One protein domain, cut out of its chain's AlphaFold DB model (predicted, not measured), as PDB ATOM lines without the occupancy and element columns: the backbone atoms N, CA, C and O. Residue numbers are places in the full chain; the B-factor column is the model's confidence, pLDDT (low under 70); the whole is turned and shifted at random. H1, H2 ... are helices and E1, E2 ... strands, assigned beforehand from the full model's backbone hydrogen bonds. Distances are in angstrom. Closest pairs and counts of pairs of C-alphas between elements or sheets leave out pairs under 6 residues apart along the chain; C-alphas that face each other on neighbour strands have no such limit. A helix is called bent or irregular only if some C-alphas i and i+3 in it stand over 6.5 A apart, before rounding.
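Overview. This is residues 117 to 278 of the 382 residues of an uncharacterized protein of Selenomonas ruminantium (UniProt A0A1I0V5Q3). One long, twisted antiparallel sheet curls round a single helix, H1, which packs on one of its faces; no named helix covers the other face. The long strands E4 and E5 run through the middle of the sheet, with E1, E2 and E3 on one side of this pair and E6, E7 and E8 on the other. The printed part has 162 residues, with named elements in the order E1 E2 E3 H1 E4 E5 E6 E7 E8, and the sheet's order is E3 E2 E1 E4 E5 E6 E7 E8. The class is mostly strand, in two layers, a helix on one face of a sheet. The whole is loose, with a radius of gyration of the C-alphas of 18.8 A, and elongated, spanning 62 by 36 by 23 A.

Along the chain. E1, residues 117 to 127, begins at C-alpha 117 (52.890, 74.604, -46.581) and is 32.6 A long. E2, residues 135 to 146, measures 31.2 A, and E3, residues 149 to 153, 10.8 A. H1, residues 157 to 172, is 23.1 A long; it is neither bent nor irregular, but only just: C-alphas 158 and 161 are 6.1 A apart. E4, residues 183 to 202, measures 50.8 A and bends by 67 degrees at residue 199. E5, residues 205 to 222, measures 53.5 A, and E6, residues 233 to 247, 43.9 A. E7, residues 252 to 263, measures 32.3 A and bends by 57 degrees at residue 255. E8, residues 272 to 275, measures 10.1 A and ends at C-alpha 275 (34.477, 47.890, -32.992).

Arrangement. E1, E2 and E3 form a meander, each strand the antiparallel neighbour of the one before, and so do E4 to E8. E1 and E2 are a hairpin, with N 125 and O 137 2.9 A apart, within hydrogen-bond range. E2 and E3 are a hairpin at 128 degrees, with N 144 and O 152 at 2.8 A. E1, of the one meander, and E4, of the other, are neighbour strands, antiparallel at 173 degrees between their N-to-C directions, with N 126 and O 191 2.8 A apart, within hydrogen-bond range. The hairpins E4 and E5, E5 and E6, E6 and E7, and E7 and E8 follow, with N 192 and O 213 at 2.8 A, N 214 and O 241 at 2.9 A, N 242 and O 258 at 2.8 A, and N 259 and O 273 at 2.8 A. E3 and E8 are the edge strands. H1 is on the sheet; its closest C-alphas to E4 are those of Ser 160 and Cys 193, 4.9 A, and to E5 those of Ser 163 and Cys 212, 5.7 A. In H1, 9 of 12 O i to N i+4 pairs are within hydrogen-bond range.

Size, cuts and confidence. The two C-alphas farthest apart, those of Asn 147 and Asp 232, are 62.6 A apart. The printed part has no cut and no long link. Its mean pLDDT is 87.2; residues 130 to 132, 263 to 273 and 275 to 278 are under 70.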
ATOM      1  N   TYR A 117      52.830  76.009 -46.971       96.38
ATOM      2  CA  TYR A 117      52.890  74.604 -46.581       96.38
ATOM      3  C   TYR A 117      51.753  73.843 -47.251       96.38
ATOM      4  O   TYR A 117      50.612  74.300 -47.265       96.38
ATOM      5  N   VAL A 118      52.071  72.692 -47.824       96.31
ATOM      6  CA  VAL A 118      51.133  71.818 -48.524       96.31
ATOM      7  C   VAL A 118      51.202  70.449 -47.868       96.31
ATOM      8  O   VAL A 118      52.286  69.871 -47.807       96.31
ATOM      9  N   LEU A 119      50.064  69.932 -47.409       96.88
ATOM     10  CA  LEU A 119      49.936  68.522 -47.050       96.88
ATOM     11  C   LEU A 119      49.546  67.752 -48.308       96.88
ATOM     12  O   LEU A 119      48.433  67.905 -48.820       96.88
ATOM     13  N   ASN A 120      50.470  66.947 -48.812       95.12
ATOM     14  CA  ASN A 120      50.250  66.122 -49.987       95.12
ATOM     15  C   ASN A 120      49.765  64.729 -49.572       95.12
ATOM     16  O   ASN A 120      50.306  64.144 -48.632       95.12
ATOM     17  N   GLY A 121      48.756  64.211 -50.271       94.06
ATOM     18  CA  GLY A 121      48.218  62.876 -50.016       94.06
ATOM     19  C   GLY A 121      49.090  61.756 -50.589       94.06
ATOM     20  O   GLY A 121      50.017  61.980 -51.375       94.06
ATOM     21  N   GLY A 122      48.759  60.525 -50.215       94.50
ATOM     22  CA  GLY A 122      49.411  59.329 -50.729       94.50
ATOM     23  C   GLY A 122      48.738  58.057 -50.243       94.50
ATOM     24  O   GLY A 122      47.902  58.090 -49.340       94.50
ATOM     25  N   GLU A 123      49.118  56.946 -50.858       95.94
ATOM     26  CA  GLU A 123      48.578  55.620 -50.571       95.94
ATOM     27  C   GLU A 123      49.730  54.616 -50.511       95.94
ATOM     28  O   GLU A 123      50.592  54.605 -51.396       95.94
ATOM     29  N   TYR A 124      49.721  53.759 -49.499       96.56
ATOM     30  CA  TYR A 124      50.586  52.593 -49.394       96.56
ATOM     31  C   TYR A 124      49.748  51.322 -49.497       96.56
ATOM     32  O   TYR A 124      48.674  51.243 -48.905       96.56
ATOM     33  N   TRP A 125      50.257  50.343 -50.239       94.94
ATOM     34  CA  TRP A 125      49.631  49.049 -50.472       94.94
ATOM     35  C   TRP A 125      50.666  47.944 -50.249       94.94
ATOM     36  O   TRP A 125      51.746  47.998 -50.835       94.94
ATOM     37  N   PHE A 126      50.319  46.939 -49.453       93.44
ATOM     38  CA  PHE A 126      51.073  45.707 -49.243       93.44
ATOM     39  C   PHE A 126      50.227  44.519 -49.697       93.44
ATOM     40  O   PHE A 126      49.071  44.414 -49.293       93.44
ATOM     41  N   HIS A 127      50.795  43.631 -50.508       91.56
ATOM     42  CA  HIS A 127      50.121  42.441 -51.015       91.56
ATOM     43  C   HIS A 127      50.967  41.188 -50.794       91.56
ATOM     44  O   HIS A 127      52.158  41.190 -51.112       91.56
ATOM     45  N   ASP A 128      50.321  40.114 -50.351       87.81
ATOM     46  CA  ASP A 128      50.893  38.782 -50.172       87.81
ATOM     47  C   ASP A 128      49.854  37.709 -50.542       87.81
ATOM     48  O   ASP A 128      49.117  37.220 -49.702       87.81
ATOM     49  N   TRP A 129      49.742  37.384 -51.833       77.19
ATOM     50  CA  TRP A 129      48.744  36.431 -52.355       77.19
ATOM     51  C   TRP A 129      49.241  34.969 -52.376       77.19
ATOM     52  O   TRP A 129      48.744  34.161 -53.166       77.19
ATOM     53  N   GLY A 130      50.300  34.649 -51.622       68.50
ATOM     54  CA  GLY A 130      50.871  33.303 -51.444       68.50
ATOM     55  C   GLY A 130      51.567  32.663 -52.664       68.50
ATOM     56  O   GLY A 130      52.515  31.895 -52.511       68.50
ATOM     57  N   SER A 131      51.146  32.971 -53.895       64.38
ATOM     58  CA  SER A 131      51.679  32.387 -55.145       64.38
ATOM     59  C   SER A 131      52.844  33.175 -55.767       64.38
ATOM     60  O   SER A 131      53.485  32.713 -56.714       64.38
ATOM     61  N   GLY A 132      53.161  34.342 -55.201       69.62
ATOM     62  CA  GLY A 132      54.333  35.163 -55.498       69.62
ATOM     63  C   GLY A 132      54.904  35.742 -54.203       69.62
ATOM     64  O   GLY A 132      54.228  35.744 -53.182       69.62
ATOM     65  N   GLY A 133      56.153  36.214 -54.227       79.06
ATOM     66  CA  GLY A 133      56.700  36.929 -53.071       79.06
ATOM     67  C   GLY A 133      55.880  38.192 -52.766       79.06
ATOM     68  O   GLY A 133      55.322  38.777 -53.704       79.06
ATOM     69  N   PRO A 134      55.828  38.630 -51.498       86.62
ATOM     70  CA  PRO A 134      55.095  39.828 -51.127       86.62
ATOM     71  C   PRO A 134      55.648  41.044 -51.872       86.62
ATOM     72  O   PRO A 134      56.847  41.122 -52.172       86.62
ATOM     73  N   TYR A 135      54.780  42.004 -52.175       90.44
ATOM     74  CA  TYR A 135      55.182  43.241 -52.833       90.44
ATOM     75  C   TYR A 135      54.462  44.458 -52.264       90.44
ATOM     76  O   TYR A 135      53.324  44.400 -51.799       90.44
ATOM     77  N   GLU A 136      55.147  45.593 -52.354       93.06
ATOM     78  CA  GLU A 136      54.687  46.874 -51.838       93.06
ATOM     79  C   GLU A 136      54.531  47.882 -52.973       93.06
ATOM     80  O   GLU A 136      55.270  47.875 -53.961       93.06
ATOM     81  N   THR A 137      53.557  48.777 -52.850       93.00
ATOM     82  CA  THR A 137      53.353  49.885 -53.783       93.00
ATOM     83  C   THR A 137      53.072  51.167 -53.019       93.00
ATOM     84  O   THR A 137      52.120  51.251 -52.248       93.00
ATOM     85  N   LEU A 138      53.861  52.202 -53.305       92.25
ATOM     86  CA  LEU A 138      53.617  53.565 -52.844       92.25
ATOM     87  C   LEU A 138      53.102  54.410 -54.015       92.25
ATOM     88  O   LEU A 138      53.778  54.546 -55.037       92.25
ATOM     89  N   LYS A 139      51.910  54.996 -53.872       92.56
ATOM     90  CA  LYS A 139      51.347  55.955 -54.830       92.56
ATOM     91  C   LYS A 139      51.362  57.359 -54.235       92.56
ATOM     92  O   LYS A 139      50.848  57.598 -53.147       92.56
ATOM     93  N   GLY A 140      51.887  58.311 -55.003       89.81
ATOM     94  CA  GLY A 140      52.031  59.702 -54.570       89.81
ATOM     95  C   GLY A 140      53.305  59.945 -53.760       89.81
ATOM     96  O   GLY A 140      54.217  59.124 -53.741       89.81
ATOM     97  N   GLN A 141      53.379  61.117 -53.132       92.12
ATOM     98  CA  GLN A 141      54.488  61.523 -52.266       92.12
ATOM     99  C   GLN A 141      53.896  62.134 -50.992       92.12
ATOM    100  O   GLN A 141      53.854  63.365 -50.883       92.12
ATOM    101  N   PRO A 142      53.356  61.297 -50.088       94.94
ATOM    102  CA  PRO A 142      52.728  61.772 -48.863       94.94
ATOM    103  C   PRO A 142      53.752  62.529 -48.016       94.94
ATOM    104  O   PRO A 142      54.852  62.035 -47.752       94.94
ATOM    105  N   GLY A 143      53.415  63.752 -47.617       95.75
ATOM    106  CA  GLY A 143      54.371  64.612 -46.929       95.75
ATOM    107  C   GLY A 143      53.984  66.081 -46.863       95.75
ATOM    108  O   GLY A 143      52.967  66.515 -47.408       95.75
ATOM    109  N   ILE A 144      54.838  66.843 -46.185       96.94
ATOM    110  CA  ILE A 144      54.765  68.293 -46.052       96.94
ATOM    111  C   ILE A 144      55.715  68.923 -47.060       96.94
ATOM    112  O   ILE A 144      56.925  68.711 -47.008       96.94
ATOM    113  N   ILE A 145      55.168  69.737 -47.957       96.12
ATOM    114  CA  ILE A 145      55.936  70.501 -48.938       96.12
ATOM    115  C   ILE A 145      55.905  71.973 -48.532       96.12
ATOM    116  O   ILE A 145      54.839  72.590 -48.483       96.12
ATOM    117  N   LYS A 146      57.078  72.554 -48.289       96.06
ATOM    118  CA  LYS A 146      57.268  73.967 -47.971       96.06
ATOM    119  C   LYS A 146      57.837  74.696 -49.180       96.06
ATOM    120  O   LYS A 146      58.920  74.377 -49.662       96.06
ATOM    121  N   ASN A 147      57.104  75.679 -49.696       94.50
ATOM    122  CA  ASN A 147      57.507  76.489 -50.854       94.50
ATOM    123  C   ASN A 147      57.956  75.655 -52.076       94.50
ATOM    124  O   ASN A 147      58.858  76.052 -52.805       94.50
ATOM    125  N   GLY A 148      57.328  74.496 -52.301       92.75
ATOM    126  CA  GLY A 148      57.649  73.596 -53.418       92.75
ATOM    127  C   GLY A 148      58.746  72.563 -53.133       92.75
ATOM    128  O   GLY A 148      58.999  71.720 -53.986       92.75
ATOM    129  N   HIS A 149      59.352  72.577 -51.945       95.12
ATOM    130  CA  HIS A 149      60.351  71.597 -51.521       95.12
ATOM    131  C   HIS A 149      59.779  70.664 -50.454       95.12
ATOM    132  O   HIS A 149      59.104  71.121 -49.536       95.12
ATOM    133  N   MET A 150      60.028  69.359 -50.582       95.62
ATOM    134  CA  MET A 150      59.648  68.384 -49.557       95.62
ATOM    135  C   MET A 150      60.417  68.688 -48.265       95.62
ATOM    136  O   MET A 150      61.640  68.580 -48.243       95.62
ATOM    137  N   GLU A 151      59.696  69.078 -47.218       95.31
ATOM    138  CA  GLU A 151      60.236  69.340 -45.879       95.31
ATOM    139  C   GLU A 151      60.233  68.049 -45.053       95.31
ATOM    140  O   GLU A 151      61.202  67.734 -44.368       95.31
ATOM    141  N   GLN A 152      59.147  67.273 -45.150       94.88
ATOM    142  CA  GLN A 152      58.944  66.064 -44.359       94.88
ATOM    143  C   GLN A 152      58.167  65.017 -45.160       94.88
ATOM    144  O   GLN A 152      57.049  65.275 -45.593       94.88
ATOM    145  N   SER A 153      58.720  63.814 -45.313       95.50
ATOM    146  CA  SER A 153      57.990  62.661 -45.854       95.50
ATOM    147  C   SER A 153      57.151  61.984 -44.770       95.50
ATOM    148  O   SER A 153      57.622  61.816 -43.644       95.50
ATOM    149  N   ILE A 154      55.949  61.528 -45.120       95.75
ATOM    150  CA  ILE A 154      55.099  60.708 -44.250       95.75
ATOM    151  C   ILE A 154      55.188  59.257 -44.725       95.75
ATOM    152  O   ILE A 154      54.849  58.940 -45.860       95.75
ATOM    153  N   ASP A 155      55.648  58.372 -43.848       94.62
ATOM    154  CA  ASP A 155      55.803  56.949 -44.143       94.62
ATOM    155  C   ASP A 155      54.518  56.188 -43.795       94.62
ATOM    156  O   ASP A 155      54.271  55.857 -42.635       94.62
ATOM    157  N   LEU A 156      53.679  55.953 -44.806       96.06
ATOM    158  CA  LEU A 156      52.381  55.292 -44.645       96.06
ATOM    159  C   LEU A 156      52.500  53.800 -44.304       96.06
ATOM    160  O   LEU A 156      51.588  53.261 -43.680       96.06
ATOM    161  N   SER A 157      53.626  53.149 -44.620       93.50
ATOM    162  CA  SER A 157      53.844  51.733 -44.279       93.50
ATOM    163  C   SER A 157      53.863  51.494 -42.762       93.50
ATOM    164  O   SER A 157      53.400  50.470 -42.263       93.50
ATOM    165  N   LYS A 158      54.317  52.489 -41.988       92.94
ATOM    166  CA  LYS A 158      54.307  52.434 -40.518       92.94
ATOM    167  C   LYS A 158      52.910  52.482 -39.927       92.94
ATOM    168  O   LYS A 158      52.722  52.063 -38.792       92.94
ATOM    169  N   TYR A 159      51.949  53.031 -40.660       94.00
ATOM    170  CA  TYR A 159      50.582  53.172 -40.183       94.00
ATOM    171  C   TYR A 159      49.657  52.061 -40.695       94.00
ATOM    172  O   TYR A 159      48.643  51.784 -40.055       94.00
ATOM    173  N   SER A 160      50.014  51.366 -41.781       92.44
ATOM    174  CA  SER A 160      49.278  50.171 -42.223       92.44
ATOM    175  C   SER A 160      49.335  49.023 -41.215       92.44
ATOM    176  O   SER A 160      48.432  48.194 -41.179       92.44
ATOM    177  N   SER A 161      50.347  48.974 -40.338       90.81
ATOM    178  CA  SER A 161      50.404  47.935 -39.301       90.81
ATOM    179  C   SER A 161      49.198  47.981 -38.359       90.81
ATOM    180  O   SER A 161      48.761  46.943 -37.890       90.81
ATOM    181  N   TYR A 162      48.589  49.149 -38.129       90.94
ATOM    182  CA  TYR A 162      47.430  49.239 -37.241       90.94
ATOM    183  C   TYR A 162      46.204  48.496 -37.799       90.94
ATOM    184  O   TYR A 162      45.495  47.849 -37.033       90.94
ATOM    185  N   SER A 163      45.942  48.559 -39.115       90.44
ATOM    186  CA  SER A 163      44.854  47.768 -39.722       90.44
ATOM    187  C   SER A 163      45.224  46.300 -39.804       90.44
ATOM    188  O   SER A 163      44.339  45.466 -39.669       90.44
ATOM    189  N   TYR A 164      46.514  45.983 -39.965       92.44
ATOM    190  CA  TYR A 164      47.001  44.607 -39.937       92.44
ATOM    191  C   TYR A 164      46.723  43.972 -38.573       92.44
ATOM    192  O   TYR A 164      46.077  42.934 -38.493       92.44
ATOM    193  N   ASP A 165      47.173  44.628 -37.502       92.56
ATOM    194  CA  ASP A 165      47.055  44.137 -36.131       92.56
ATOM    195  C   ASP A 165      45.585  44.023 -35.711       92.56
ATOM    196  O   ASP A 165      45.198  43.049 -35.067       92.56
ATOM    197  N   TYR A 166      44.746  44.986 -36.115       91.94
ATOM    198  CA  TYR A 166      43.304  44.910 -35.888       91.94
ATOM    199  C   TYR A 166      42.673  43.724 -36.624       91.94
ATOM    200  O   TYR A 166      42.001  42.910 -35.998       91.94
ATOM    201  N   ALA A 167      42.929  43.594 -37.926       92.25
ATOM    202  CA  ALA A 167      42.412  42.505 -38.750       92.25
ATOM    203  C   ALA A 167      42.860  41.131 -38.233       92.25
ATOM    204  O   ALA A 167      42.076  40.187 -38.211       92.25
ATOM    205  N   ARG A 168      44.102  41.037 -37.744       93.06
ATOM    206  CA  ARG A 168      44.630  39.832 -37.108       93.06
ATOM    207  C   ARG A 168      43.889  39.487 -35.818       93.06
ATOM    208  O   ARG A 168      43.495  38.344 -35.633       93.06
ATOM    209  N   GLY A 169      43.672  40.464 -34.938       91.56
ATOM    210  CA  GLY A 169      42.895  40.241 -33.716       91.56
ATOM    211  C   GLY A 169      41.442  39.850 -34.003       91.56
ATOM    212  O   GLY A 169      40.864  39.035 -33.288       91.56
ATOM    213  N   GLU A 170      40.859  40.398 -35.070       88.31
ATOM    214  CA  GLU A 170      39.517  40.045 -35.531       88.31
ATOM    215  C   GLU A 170      39.438  38.626 -36.092       88.31
ATOM    216  O   GLU A 170      38.437  37.952 -35.861       88.31
ATOM    217  N   SER A 171      40.479  38.153 -36.783       89.19
ATOM    218  CA  SER A 171      40.519  36.788 -37.310       89.19
ATOM    219  C   SER A 171      40.595  35.749 -36.186       89.19
ATOM    220  O   SER A 171      39.866  34.762 -36.206       89.19
ATOM    221  N   GLU A 172      41.369  36.030 -35.133       88.44
ATOM    222  CA  GLU A 172      41.555  35.141 -33.974       88.44
ATOM    223  C   GLU A 172      40.274  34.904 -33.151       88.44
ATOM    224  O   GLU A 172      40.192  33.937 -32.387       88.44
ATOM    225  N   ILE A 173      39.267  35.775 -33.278       86.69
ATOM    226  CA  ILE A 173      37.972  35.630 -32.591       86.69
ATOM    227  C   ILE A 173      36.876  35.030 -33.478       86.69
ATOM    228  O   ILE A 173      35.757  34.820 -32.989       86.69
ATOM    229  N   ILE A 174      37.155  34.772 -34.761       85.00
ATOM    230  CA  ILE A 174      36.207  34.110 -35.659       85.00
ATOM    231  C   ILE A 174      35.940  32.702 -35.126       85.00
ATOM    232  O   ILE A 174      36.836  31.979 -34.698       85.00
ATOM    233  N   LYS A 175      34.657  32.334 -35.098       84.25
ATOM    234  CA  LYS A 175      34.209  30.999 -34.705       84.25
ATOM    235  C   LYS A 175      33.397  30.395 -35.829       84.25
ATOM    236  O   LYS A 175      32.331  30.915 -36.159       84.25
ATOM    237  N   THR A 176      33.876  29.278 -36.347       84.62
ATOM    238  CA  THR A 176      33.207  28.422 -37.321       84.62
ATOM    239  C   THR A 176      32.667  27.155 -36.633       84.62
ATOM    240  O   THR A 176      33.008  26.867 -35.477       84.62
ATOM    241  N   PRO A 177      31.851  26.338 -37.320       86.25
ATOM    242  CA  PRO A 177      31.427  25.029 -36.816       86.25
ATOM    243  C   PRO A 177      32.575  24.048 -36.504       86.25
ATOM    244  O   PRO A 177      32.384  23.116 -35.713       86.25
ATOM    245  N   LEU A 178      33.762  24.248 -37.092       87.00
ATOM    246  CA  LEU A 178      34.952  23.420 -36.866       87.00
ATOM    247  C   LEU A 178      35.888  23.959 -35.771       87.00
ATOM    248  O   LEU A 178      36.816  23.247 -35.363       87.00
ATOM    249  N   SER A 179      35.627  25.154 -35.233       84.88
ATOM    250  CA  SER A 179      36.507  25.783 -34.248       84.88
ATOM    251  C   SER A 179      36.754  24.896 -33.023       84.88
ATOM    252  O   SER A 179      35.836  24.349 -32.401       84.88
ATOM    253  N   GLY A 180      38.032  24.756 -32.661       85.62
ATOM    254  CA  GLY A 180      38.496  23.923 -31.545       85.62
ATOM    255  C   GLY A 180      38.628  22.426 -31.854       85.62
ATOM    256  O   GLY A 180      39.017  21.664 -30.967       85.62
ATOM    257  N   LYS A 181      38.316  21.991 -33.081       88.38
ATOM    258  CA  LYS A 181      38.534  20.613 -33.565       88.38
ATOM    259  C   LYS A 181      39.480  20.538 -34.765       88.38
ATOM    260  O   LYS A 181      40.038  19.472 -35.010       88.38
ATOM    261  N   ALA A 182      39.617  21.638 -35.492       87.31
ATOM    262  CA  ALA A 182      40.404  21.770 -36.708       87.31
ATOM    263  C   ALA A 182      41.709  22.555 -36.481       87.31
ATOM    264  O   ALA A 182      41.913  23.163 -35.427       87.31
ATOM    265  N   GLU A 183      42.596  22.513 -37.476       90.12
ATOM    266  CA  GLU A 183      43.730  23.429 -37.606       90.12
ATOM    267  C   GLU A 183      43.205  24.796 -38.061       90.12
ATOM    268  O   GLU A 183      42.466  24.864 -39.040       90.12
ATOM    269  N   ALA A 184      43.592  25.865 -37.363       89.19
ATOM    270  CA  ALA A 184      43.225  27.234 -37.720       89.19
ATOM    271  C   ALA A 184      44.352  27.900 -38.518       89.19
ATOM    272  O   ALA A 184      45.524  27.843 -38.126       89.19
ATOM    273  N   ILE A 185      43.992  28.543 -39.625       89.19
ATOM    274  CA  ILE A 185      44.890  29.297 -40.496       89.19
ATOM    275  C   ILE A 185      44.313  30.696 -40.653       89.19
ATOM    276  O   ILE A 185      43.205  30.879 -41.147       89.19
ATOM    277  N   ASP A 186      45.096  31.683 -40.243       89.69
ATOM    278  CA  ASP A 186      44.758  33.095 -40.348       89.69
ATOM    279  C   ASP A 186      45.772  33.762 -41.272       89.69
ATOM    280  O   ASP A 186      46.970  33.784 -40.956       89.69
ATOM    281  N   GLU A 187      45.306  34.339 -42.372       89.62
ATOM    282  CA  GLU A 187      46.164  34.990 -43.360       89.62
ATOM    283  C   GLU A 187      45.632  36.381 -43.689       89.62
ATOM    284  O   GLU A 187      44.463  36.543 -44.020       89.62
ATOM    285  N   ILE A 188      46.501  37.392 -43.598       92.38
ATOM    286  CA  ILE A 188      46.216  38.759 -44.043       92.38
ATOM    287  C   ILE A 188      47.033  38.991 -45.311       92.38
ATOM    288  O   ILE A 188      48.231  39.264 -45.244       92.38
ATOM    289  N   TYR A 189      46.384  38.870 -46.463       91.50
ATOM    290  CA  TYR A 189      47.041  38.910 -47.772       91.50
ATOM    291  C   TYR A 189      47.050  40.306 -48.405       91.50
ATOM    292  O   TYR A 189      47.724  40.543 -49.409       91.50
ATOM    293  N   TRP A 190      46.300  41.265 -47.856       93.00
ATOM    294  CA  TRP A 190      46.282  42.631 -48.371       93.00
ATOM    295  C   TRP A 190      46.130  43.640 -47.246       93.00
ATOM    296  O   TRP A 190      45.266  43.508 -46.385       93.00
ATOM    297  N   ASN A 191      46.952  44.685 -47.271       94.31
ATOM    298  CA  ASN A 191      46.808  45.829 -46.390       94.31
ATOM    299  C   ASN A 191      47.054  47.136 -47.149       94.31
ATOM    300  O   ASN A 191      47.924  47.207 -48.021       94.31
ATOM    301  N   CYS A 192      46.303  48.183 -46.826       94.75
ATOM    302  CA  CYS A 192      46.568  49.520 -47.314       94.75
ATOM    303  C   CYS A 192      46.419  50.591 -46.234       94.75
ATOM    304  O   CYS A 192      45.678  50.451 -45.262       94.75
ATOM    305  N   CYS A 193      47.142  51.688 -46.433       96.94
ATOM    306  CA  CYS A 193      47.020  52.899 -45.637       96.94
ATOM    307  C   CYS A 193      47.002  54.102 -46.571       96.94
ATOM    308  O   CYS A 193      47.953  54.338 -47.326       96.94
ATOM    309  N   VAL A 194      45.938  54.892 -46.494       95.75
ATOM    310  CA  VAL A 194      45.745  56.086 -47.311       95.75
ATOM    311  C   VAL A 194      45.684  57.311 -46.417       95.75
ATOM    312  O   VAL A 194      44.893  57.382 -45.484       95.75
ATOM    313  N   LEU A 195      46.492  58.320 -46.730       95.38
ATOM    314  CA  LEU A 195      46.337  59.642 -46.136       95.38
ATOM    315  C   LEU A 195      45.213  60.370 -46.882       95.38
ATOM    316  O   LEU A 195      45.433  60.890 -47.976       95.38
ATOM    317  N   THR A 196      44.005  60.353 -46.316       88.12
ATOM    318  CA  THR A 196      42.776  60.844 -46.969       88.12
ATOM    319  C   THR A 196      42.390  62.253 -46.540       88.12
ATOM    320  O   THR A 196      41.743  62.975 -47.295       88.12
ATOM    321  N   ASN A 197      42.789  62.664 -45.337       91.75
ATOM    322  CA  ASN A 197      42.464  63.968 -44.775       91.75
ATOM    323  C   ASN A 197      43.538  64.384 -43.755       91.75
ATOM    324  O   ASN A 197      44.316  63.572 -43.256       91.75
ATOM    325  N   GLY A 198      43.612  65.673 -43.452       94.56
ATOM    326  CA  GLY A 198      44.573  66.199 -42.499       94.56
ATOM    327  C   GLY A 198      44.754  67.703 -42.603       94.56
ATOM    328  O   GLY A 198      44.103  68.378 -43.402       94.56
ATOM    329  N   TRP A 199      45.638  68.239 -41.777       95.88
ATOM    330  CA  TRP A 199      46.133  69.604 -41.866       95.88
ATOM    331  C   TRP A 199      47.510  69.726 -41.218       95.88
ATOM    332  O   TRP A 199      47.887  68.918 -40.370       95.88
ATOM    333  N   TYR A 200      48.260  70.749 -41.623       96.00
ATOM    334  CA  TYR A 200      49.585  71.029 -41.074       96.00
ATOM    335  C   TYR A 200      49.796  72.531 -40.893       96.00
ATOM    336  O   TYR A 200      49.602  73.310 -41.827       96.00
ATOM    337  N   GLU A 201      50.227  72.932 -39.698       93.19
ATOM    338  CA  GLU A 201      50.632  74.309 -39.385       93.19
ATOM    339  C   GLU A 201      52.076  74.368 -38.871       93.19
ATOM    340  O   GLU A 201      52.798  75.323 -39.156       93.19
ATOM    341  N   SER A 202      52.514  73.341 -38.135       92.38
ATOM    342  CA  SER A 202      53.891  73.172 -37.653       92.38
ATOM    343  C   SER A 202      54.142  71.731 -37.191       92.38
ATOM    344  O   SER A 202      53.202  70.960 -37.021       92.38
ATOM    345  N   GLU A 203      55.393  71.383 -36.888       91.12
ATOM    346  CA  GLU A 203      55.755  70.080 -36.301       91.12
ATOM    347  C   GLU A 203      55.040  69.804 -34.967       91.12
ATOM    348  O   GLU A 203      54.740  68.663 -34.639       91.12
ATOM    349  N   SER A 204      54.712  70.853 -34.208       92.19
ATOM    350  CA  SER A 204      53.941  70.764 -32.961       92.19
ATOM    351  C   SER A 204      52.430  70.919 -33.155       92.19
ATOM    352  O   SER A 204      51.683  70.941 -32.180       92.19
ATOM    353  N   SER A 205      51.958  71.103 -34.389       94.00
ATOM    354  CA  SER A 205      50.549  71.360 -34.683       94.00
ATOM    355  C   SER A 205      50.188  70.839 -36.069       94.00
ATOM    356  O   SER A 205      50.310  71.533 -37.086       94.00
ATOM    357  N   TYR A 206      49.771  69.578 -36.091       95.69
ATOM    358  CA  TYR A 206      49.263  68.905 -37.273       95.69
ATOM    359  C   TYR A 206      48.253  67.829 -36.887       95.69
ATOM    360  O   TYR A 206      48.135  67.418 -35.729       95.69
ATOM    361  N   PHE A 207      47.542  67.353 -37.897       96.00
ATOM    362  CA  PHE A 207      46.627  66.233 -37.797       96.00
ATOM    363  C   PHE A 207      46.622  65.477 -39.116       96.00
ATOM    364  O   PHE A 207      46.480  66.093 -40.174       96.00
ATOM    365  N   TYR A 208      46.715  64.155 -39.050       95.94
ATOM    366  CA  TYR A 208      46.467  63.274 -40.182       95.94
ATOM    367  C   TYR A 208      45.327  62.327 -39.838       95.94
ATOM    368  O   TYR A 208      45.288  61.763 -38.742       95.94
ATOM    369  N   LEU A 209      44.420  62.148 -40.789       94.19
ATOM    370  CA  LEU A 209      43.450  61.071 -40.776       94.19
ATOM    371  C   LEU A 209      43.872  60.064 -41.835       94.19
ATOM    372  O   LEU A 209      43.967  60.389 -43.023       94.19
ATOM    373  N   LEU A 210      44.146  58.858 -41.369       95.19
ATOM    374  CA  LEU A 210      44.508  57.738 -42.209       95.19
ATOM    375  C   LEU A 210      43.299  56.829 -42.338       95.19
ATOM    376  O   LEU A 210      42.665  56.496 -41.335       95.19
ATOM    377  N   ASP A 211      43.001  56.451 -43.571       93.25
ATOM    378  CA  ASP A 211      42.043  55.411 -43.897       93.25
ATOM    379  C   ASP A 211      42.828  54.133 -44.178       93.25
ATOM    380  O   ASP A 211      43.576  54.046 -45.158       93.25
ATOM    381  N   CYS A 212      42.747  53.194 -43.244       94.31
ATOM    382  CA  CYS A 212      43.492  51.950 -43.270       94.31
ATOM    383  C   CYS A 212      42.541  50.785 -43.524       94.31
ATOM    384  O   CYS A 212      41.423  50.738 -43.013       94.31
ATOM    385  N   TYR A 213      43.022  49.815 -44.282       92.31
ATOM    386  CA  TYR A 213      42.234  48.691 -44.756       92.31
ATOM    387  C   TYR A 213      43.079  47.427 -44.727       92.31
ATOM    388  O   TYR A 213      44.277  47.479 -45.004       92.31
ATOM    389  N   ALA A 214      42.467  46.298 -44.407       94.75
ATOM    390  CA  ALA A 214      43.100  44.995 -44.499       94.75
ATOM    391  C   ALA A 214      42.092  43.944 -44.966       94.75
ATOM    392  O   ALA A 214      40.932  43.970 -44.557       94.75
ATOM    393  N   GLN A 215      42.547  43.017 -45.802       93.31
ATOM    394  CA  GLN A 215      41.813  41.805 -46.136       93.31
ATOM    395  C   GLN A 215      42.597  40.585 -45.724       93.31
ATOM    396  O   GLN A 215      43.829  40.539 -45.816       93.31
ATOM    397  N   GLY A 216      41.835  39.599 -45.298       92.69
ATOM    398  CA  GLY A 216      42.353  38.312 -44.938       92.69
ATOM    399  C   GLY A 216      41.282  37.252 -45.004       92.69
ATOM    400  O   GLY A 216      40.111  37.531 -45.264       92.69
ATOM    401  N   CYS A 217      41.716  36.037 -44.728       90.56
ATOM    402  CA  CYS A 217      40.839  34.905 -44.556       90.56
ATOM    403  C   CYS A 217      41.165  34.170 -43.260       90.56
ATOM    404  O   CYS A 217      42.313  34.128 -42.806       90.56
ATOM    405  N   HIS A 218      40.128  33.580 -42.682       90.81
ATOM    406  CA  HIS A 218      40.222  32.628 -41.592       90.81
ATOM    407  C   HIS A 218      39.742  31.271 -42.093       90.81
ATOM    408  O   HIS A 218      38.655  31.163 -42.668       90.81
ATOM    409  N   ILE A 219      40.555  30.241 -41.879       88.75
ATOM    410  CA  ILE A 219      40.272  28.877 -42.309       88.75
ATOM    411  C   ILE A 219      40.377  27.954 -41.105       88.75
ATOM    412  O   ILE A 219      41.443  27.840 -40.510       88.75
ATOM    413  N   ASP A 220      39.297  27.246 -40.798       90.31
ATOM    414  CA  ASP A 220      39.342  26.072 -39.928       90.31
ATOM    415  C   ASP A 220      39.334  24.829 -40.828       90.31
ATOM    416  O   ASP A 220      38.361  24.604 -41.544       90.31
ATOM    417  N   ALA A 221      40.394  24.015 -40.810       90.62
ATOM    418  CA  ALA A 221      40.558  22.843 -41.680       90.62
ATOM    419  C   ALA A 221      40.950  21.560 -40.920       90.62
ATOM    420  O   ALA A 221      41.821  21.564 -40.050       90.62
ATOM    421  N   ILE A 222      40.341  20.423 -41.270       91.81
ATOM    422  CA  ILE A 222      40.737  19.096 -40.774       91.81
ATOM    423  C   ILE A 222      41.688  18.444 -41.782       91.81
ATOM    424  O   ILE A 222      41.360  18.320 -42.963       91.81
ATOM    425  N   ASN A 223      42.839  17.964 -41.297       89.94
ATOM    426  CA  ASN A 223      43.889  17.333 -42.104       89.94
ATOM    427  C   ASN A 223      44.363  18.240 -43.251       89.94
ATOM    428  O   ASN A 223      44.368  17.824 -44.414       89.94
ATOM    429  N   TRP A 224      44.745  19.481 -42.930       88.25
ATOM    430  CA  TRP A 224      45.201  20.447 -43.928       88.25
ATOM    431  C   TRP A 224      46.465  19.960 -44.651       88.25
ATOM    432  O   TRP A 224      47.396  19.416 -44.049       88.25
ATOM    433  N   ARG A 225      46.521  20.162 -45.971       86.56
ATOM    434  CA  ARG A 225      47.634  19.747 -46.837       86.56
ATOM    435  C   ARG A 225      48.224  20.978 -47.538       86.56
ATOM    436  O   ARG A 225      47.848  21.269 -48.675       86.56
ATOM    437  N   PRO A 226      49.209  21.664 -46.919       75.88
ATOM    438  CA  PRO A 226      49.721  22.954 -47.396       75.88
ATOM    439  C   PRO A 226      50.246  22.940 -48.835       75.88
ATOM    440  O   PRO A 226      50.114  23.919 -49.554       75.88
ATOM    441  N   GLY A 227      50.834  21.823 -49.278       73.56
ATOM    442  CA  GLY A 227      51.388  21.697 -50.631       73.56
ATOM    443  C   GLY A 227      50.344  21.614 -51.750       73.56
ATOM    444  O   GLY A 227      50.713  21.746 -52.914       73.56
ATOM    445  N   TYR A 228      49.074  21.385 -51.406       73.56
ATOM    446  CA  TYR A 228      47.961  21.254 -52.351       73.56
ATOM    447  C   TYR A 228      46.868  22.307 -52.130       73.56
ATOM    448  O   TYR A 228      46.039  22.490 -53.012       73.56
ATOM    449  N   GLY A 229      46.881  23.009 -50.989       76.50
ATOM    450  CA  GLY A 229      45.813  23.940 -50.621       76.50
ATOM    451  C   GLY A 229      44.479  23.230 -50.360       76.50
ATOM    452  O   GLY A 229      43.429  23.777 -50.671       76.50
ATOM    453  N   GLU A 230      44.522  21.994 -49.847       81.25
ATOM    454  CA  GLU A 230      43.349  21.129 -49.668       81.25
ATOM    455  C   GLU A 230      43.196  20.669 -48.210       81.25
ATOM    456  O   GLU A 230      44.186  20.422 -47.516       81.25
ATOM    457  N   ALA A 231      41.947  20.488 -47.779       87.50
ATOM    458  CA  ALA A 231      41.556  19.874 -46.510       87.50
ATOM    459  C   ALA A 231      40.580  18.715 -46.767       87.50
ATOM    460  O   ALA A 231      39.932  18.675 -47.813       87.50
ATOM    461  N   ASP A 232      40.439  17.797 -45.807       88.31
ATOM    462  CA  ASP A 232      39.374  16.783 -45.871       88.31
ATOM    463  C   ASP A 232      37.995  17.407 -45.583       88.31
ATOM    464  O   ASP A 232      36.990  16.988 -46.158       88.31
ATOM    465  N   ASP A 233      37.963  18.404 -44.697       87.25
ATOM    466  CA  ASP A 233      36.812  19.254 -44.383       87.25
ATOM    467  C   ASP A 233      37.333  20.634 -43.962       87.25
ATOM    468  O   ASP A 233      38.405  20.724 -43.350       87.25
ATOM    469  N   GLY A 234      36.610  21.703 -44.287       86.25
ATOM    470  CA  GLY A 234      37.067  23.054 -43.990       86.25
ATOM    471  C   GLY A 234      35.977  24.114 -44.055       86.25
ATOM    472  O   GLY A 234      35.056  24.025 -44.861       86.25
ATOM    473  N   TYR A 235      36.115  25.132 -43.210       87.00
ATOM    474  CA  TYR A 235      35.332  26.361 -43.257       87.00
ATOM    475  C   TYR A 235      36.249  27.520 -43.598       87.00
ATOM    476  O   TYR A 235      37.290  27.688 -42.967       87.00
ATOM    477  N   PHE A 236      35.830  28.316 -44.572       86.31
ATOM    478  CA  PHE A 236      36.535  29.496 -45.038       86.31
ATOM    479  C   PHE A 236      35.687  30.734 -44.739       86.31
ATOM    480  O   PHE A 236      34.479  30.750 -44.979       86.31
ATOM    481  N   VAL A 237      36.321  31.758 -44.179       87.38
ATOM    482  CA  VAL A 237      35.707  33.060 -43.925       87.38
ATOM    483  C   VAL A 237      36.624  34.121 -44.499       87.38
ATOM    484  O   VAL A 237      37.704  34.358 -43.957       87.38
ATOM    485  N   ASP A 238      36.179  34.778 -45.564       88.06
ATOM    486  CA  ASP A 238      36.821  35.996 -46.042       88.06
ATOM    487  C   ASP A 238      36.378  37.163 -45.165       88.06
ATOM    488  O   ASP A 238      35.216  37.274 -44.761       88.06
ATOM    489  N   PHE A 239      37.303  38.064 -44.862       88.94
ATOM    490  CA  PHE A 239      36.970  39.260 -44.115       88.94
ATOM    491  C   PHE A 239      37.735  40.479 -44.597       88.94
ATOM    492  O   PHE A 239      38.842  40.426 -45.135       88.94
ATOM    493  N   THR A 240      37.101  41.621 -44.378       89.50
ATOM    494  CA  THR A 240      37.634  42.930 -44.707       89.50
ATOM    495  C   THR A 240      37.503  43.837 -43.499       89.50
ATOM    496  O   THR A 240      36.392  44.104 -43.041       89.50
ATOM    497  N   SER A 241      38.630  44.336 -43.010       90.94
ATOM    498  CA  SER A 241      38.707  45.260 -41.886       90.94
ATOM    499  C   SER A 241      39.032  46.671 -42.369       90.94
ATOM    500  O   SER A 241      40.044  46.899 -43.029       90.94
ATOM    501  N   TYR A 242      38.197  47.629 -41.990       88.50
ATOM    502  CA  TYR A 242      38.361  49.061 -42.215       88.50
ATOM    503  C   TYR A 242      38.694  49.736 -40.897       88.50
ATOM    504  O   TYR A 242      38.116  49.388 -39.870       88.50
ATOM    505  N   MET A 243      39.575  50.729 -40.907       89.31
ATOM    506  CA  MET A 243      39.908  51.469 -39.702       89.31
ATOM    507  C   MET A 243      40.392  52.883 -40.013       89.31
ATOM    508  O   MET A 243      41.271  53.098 -40.841       89.31
ATOM    509  N   TRP A 244      39.887  53.851 -39.254       90.00
ATOM    510  CA  TRP A 244      40.418  55.209 -39.255       90.00
ATOM    511  C   TRP A 244      41.435  55.400 -38.141       90.00
ATOM    512  O   TRP A 244      41.125  55.173 -36.967       90.00
ATOM    513  N   VAL A 245      42.620  55.897 -38.489       91.56
ATOM    514  CA  VAL A 245      43.679  56.231 -37.532       91.56
ATOM    515  C   VAL A 245      43.916  57.732 -37.536       91.56
ATOM    516  O   VAL A 245      44.256  58.330 -38.553       91.56
ATOM    517  N   MET A 246      43.758  58.344 -36.368       92.19
ATOM    518  CA  MET A 246      44.153  59.725 -36.135       92.19
ATOM    519  C   MET A 246      45.611  59.783 -35.697       92.19
ATOM    520  O   MET A 246      46.003  59.113 -34.743       92.19
ATOM    521  N   VAL A 247      46.380  60.656 -36.339       95.12
ATOM    522  CA  VAL A 247      47.764  60.968 -35.982       95.12
ATOM    523  C   VAL A 247      47.856  62.446 -35.625       95.12
ATOM    524  O   VAL A 247      47.458  63.310 -36.406       95.12
ATOM    525  N   THR A 248      48.417  62.744 -34.462       95.12
ATOM    526  CA  THR A 248      48.800  64.091 -34.024       95.12
ATOM    527  C   THR A 248      50.271  64.066 -33.573       95.12
ATOM    528  O   THR A 248      50.872  62.987 -33.543       95.12
ATOM    529  N   PRO A 249      50.884  65.208 -33.207       93.88
ATOM    530  CA  PRO A 249      52.227  65.221 -32.624       93.88
ATOM    531  C   PRO A 249      52.367  64.368 -31.356       93.88
ATOM    532  O   PRO A 249      53.454  63.889 -31.048       93.88
ATOM    533  N   GLU A 250      51.280  64.204 -30.601       92.44
ATOM    534  CA  GLU A 250      51.305  63.582 -29.274       92.44
ATOM    535  C   GLU A 250      50.819  62.133 -29.286       92.44
ATOM    536  O   GLU A 250      51.222  61.342 -28.433       92.44
ATOM    537  N   ILE A 251      49.924  61.779 -30.213       91.19
ATOM    538  CA  ILE A 251      49.245  60.486 -30.182       91.19
ATOM    539  C   ILE A 251      48.943  59.951 -31.582       91.19
ATOM    540  O   ILE A 251      48.555  60.686 -32.488       91.19
ATOM    541  N   VAL A 252      49.058  58.630 -31.715       92.06
ATOM    542  CA  VAL A 252      48.442  57.848 -32.788       92.06
ATOM    543  C   VAL A 252      47.320  57.031 -32.164       92.06
ATOM    544  O   VAL A 252      47.565  56.272 -31.226       92.06
ATOM    545  N   LYS A 253      46.083  57.218 -32.627       88.06
ATOM    546  CA  LYS A 253      44.900  56.602 -32.020       88.06
ATOM    547  C   LYS A 253      43.912  56.128 -33.092       88.06
ATOM    548  O   LYS A 253      43.455  56.959 -33.878       88.06
ATOM    549  N   PRO A 254      43.507  54.846 -33.086       86.81
ATOM    550  CA  PRO A 254      42.343  54.393 -33.838       86.81
ATOM    551  C   PRO A 254      41.083  55.141 -33.384       86.81
ATOM    552  O   PRO A 254      40.799  55.246 -32.190       86.81
ATOM    553  N   LEU A 255      40.328  55.691 -34.329       81.62
ATOM    554  CA  LEU A 255      39.062  56.374 -34.056       81.62
ATOM    555  C   LEU A 255      37.864  55.442 -34.230       81.62
ATOM    556  O   LEU A 255      36.861  55.575 -33.529       81.62
ATOM    557  N   TRP A 256      37.954  54.518 -35.179       83.38
ATOM    558  CA  TRP A 256      36.870  53.627 -35.563       83.38
ATOM    559  C   TRP A 256      37.422  52.449 -36.350       83.38
ATOM    560  O   TRP A 256      38.379  52.648 -37.098       83.38
ATOM    561  N   ALA A 257      36.791  51.284 -36.221       86.06
ATOM    562  CA  ALA A 257      36.975  50.194 -37.157       86.06
ATOM    563  C   ALA A 257      35.697  49.368 -37.364       86.06
ATOM    564  O   ALA A 257      34.760  49.395 -36.560       86.06
ATOM    565  N   GLU A 258      35.681  48.618 -38.451       84.75
ATOM    566  CA  GLU A 258      34.648  47.649 -38.786       84.75
ATOM    567  C   GLU A 258      35.283  46.494 -39.540       84.75
ATOM    568  O   GLU A 258      36.113  46.711 -40.416       84.75
ATOM    569  N   THR A 259      34.851  45.281 -39.225       86.94
ATOM    570  CA  THR A 259      35.202  44.075 -39.958       86.94
ATOM    571  C   THR A 259      33.942  43.481 -40.559       86.94
ATOM    572  O   THR A 259      33.015  43.088 -39.854       86.94
ATOM    573  N   ILE A 260      33.901  43.408 -41.881       84.88
ATOM    574  CA  ILE A 260      32.845  42.732 -42.634       84.88
ATOM    575  C   ILE A 260      33.345  41.329 -42.952       84.88
ATOM    576  O   ILE A 260      34.508  41.168 -43.318       84.88
ATOM    577  N   ARG A 261      32.488  40.324 -42.770       84.75
ATOM    578  CA  ARG A 261      32.827  38.913 -42.959       84.75
ATOM    579  C   ARG A 261      31.880  38.319 -43.990       84.75
ATOM    580  O   ARG A 261      30.664  38.377 -43.807       84.75
ATOM    581  N   ASP A 262      32.445  37.729 -45.028       74.75
ATOM    582  CA  ASP A 262      31.718  36.903 -45.976       74.75
ATOM    583  C   ASP A 262      31.873  35.450 -45.519       74.75
ATOM    584  O   ASP A 262      32.943  34.847 -45.599       74.75
ATOM    585  N   VAL A 263      30.798  34.918 -44.936       64.81
ATOM    586  CA  VAL A 263      30.722  33.523 -44.500       64.81
ATOM    587  C   VAL A 263      30.019  32.739 -45.602       64.81
ATOM    588  O   VAL A 263      28.937  33.137 -46.031       64.81
ATOM    589  N   ASP A 264      30.595  31.611 -46.013       56.59
ATOM    590  CA  ASP A 264      30.052  30.707 -47.044       56.59
ATOM    591  C   ASP A 264      28.731  29.994 -46.646       56.59
ATOM    592  O   ASP A 264      28.277  29.082 -47.335       56.59
ATOM    593  N   ASP A 265      28.087  30.398 -45.544       54.91
ATOM    594  CA  ASP A 265      26.874  29.776 -45.008       54.91
ATOM    595  C   ASP A 265      25.770  30.821 -44.767       54.91
ATOM    596  O   ASP A 265      25.929  31.766 -43.984       54.91
ATOM    597  N   ASP A 266      24.630  30.642 -45.441       49.97
ATOM    598  CA  ASP A 266      23.466  31.537 -45.392       49.97
ATOM    599  C   ASP A 266      22.834  31.640 -43.984       49.97
ATOM    600  O   ASP A 266      22.069  32.574 -43.730       49.97
ATOM    601  N   ASP A 267      23.168  30.725 -43.063       51.62
ATOM    602  CA  ASP A 267      22.620  30.646 -41.697       51.62
ATOM    603  C   ASP A 267      23.446  31.395 -40.620       51.62
ATOM    604  O   ASP A 267      23.040  31.451 -39.450       51.62
ATOM    605  N   TYR A 268      24.587  32.013 -40.962       52.75
ATOM    606  CA  TYR A 268      25.386  32.781 -39.993       52.75
ATOM    607  C   TYR A 268      24.895  34.235 -39.847       52.75
ATOM    608  O   TYR A 268      25.039  35.080 -40.732       52.75
ATOM    609  N   ASN A 269      24.332  34.546 -38.674       51.59
ATOM    610  CA  ASN A 269      23.673  35.827 -38.372       51.59
ATOM    611  C   ASN A 269      24.612  37.047 -38.201       51.59
ATOM    612  O   ASN A 269      24.113  38.165 -38.076       51.59
ATOM    613  N   GLU A 270      25.940  36.888 -38.202       58.31
ATOM    614  CA  GLU A 270      26.900  37.993 -37.996       58.31
ATOM    615  C   GLU A 270      27.768  38.247 -39.241       58.31
ATOM    616  O   GLU A 270      28.963  37.965 -39.260       58.31
ATOM    617  N   ARG A 271      27.161  38.822 -40.290       65.62
ATOM    618  CA  ARG A 271      27.870  39.267 -41.514       65.62
ATOM    619  C   ARG A 271      28.799  40.472 -41.293       65.62
ATOM    620  O   ARG A 271      29.620  40.801 -42.144       65.62
ATOM    621  N   SER A 272      28.672  41.172 -40.168       67.50
ATOM    622  CA  SER A 272      29.531  42.308 -39.830       67.50
ATOM    623  C   SER A 272      29.763  42.409 -38.326       67.50
ATOM    624  O   SER A 272      28.845  42.259 -37.518       67.50
ATOM    625  N   HIS A 273      31.012  42.682 -37.957       69.62
ATOM    626  CA  HIS A 273      31.451  43.009 -36.609       69.62
ATOM    627  C   HIS A 273      31.963  44.453 -36.585       69.62
ATOM    628  O   HIS A 273      32.760  44.857 -37.426       69.62
ATOM    629  N   ARG A 274      31.505  45.260 -35.627       70.88
ATOM    630  CA  ARG A 274      31.882  46.678 -35.520       70.88
ATOM    631  C   ARG A 274      32.538  46.946 -34.179       70.88
ATOM    632  O   ARG A 274      31.919  46.712 -33.142       70.88
ATOM    633  N   SER A 275      33.733  47.531 -34.202       66.44
ATOM    634  CA  SER A 275      34.477  47.890 -32.992       66.44
ATOM    635  C   SER A 275      34.729  49.399 -32.965       66.44
ATOM    636  O   SER A 275      35.388  49.979 -33.828       66.44
ATOM    637  N   VAL A 276      34.200  50.081 -31.949       66.25
ATOM    638  CA  VAL A 276      34.463  51.511 -31.742       66.25
ATOM    639  C   VAL A 276      35.625  51.660 -30.767       66.25
ATOM    640  O   VAL A 276      35.529  51.275 -29.610       66.25
ATOM    641  N   PHE A 277      36.724  52.256 -31.232       66.50
ATOM    642  CA  PHE A 277      37.919  52.504 -30.413       66.50
ATOM    643  C   PHE A 277      37.837  53.788 -29.571       66.50
ATOM    644  O   PHE A 277      38.713  54.066 -28.747       66.50
ATOM    645  N   ALA A 278      36.796  54.597 -29.774       60.97
ATOM    646  CA  ALA A 278      36.591  55.841 -29.052       60.97
ATOM    647  C   ALA A 278      35.111  56.060 -28.704       60.97
ATOM    648  O   ALA A 278      34.351  56.568 -29.527       60.97
TER     649      ALA A 278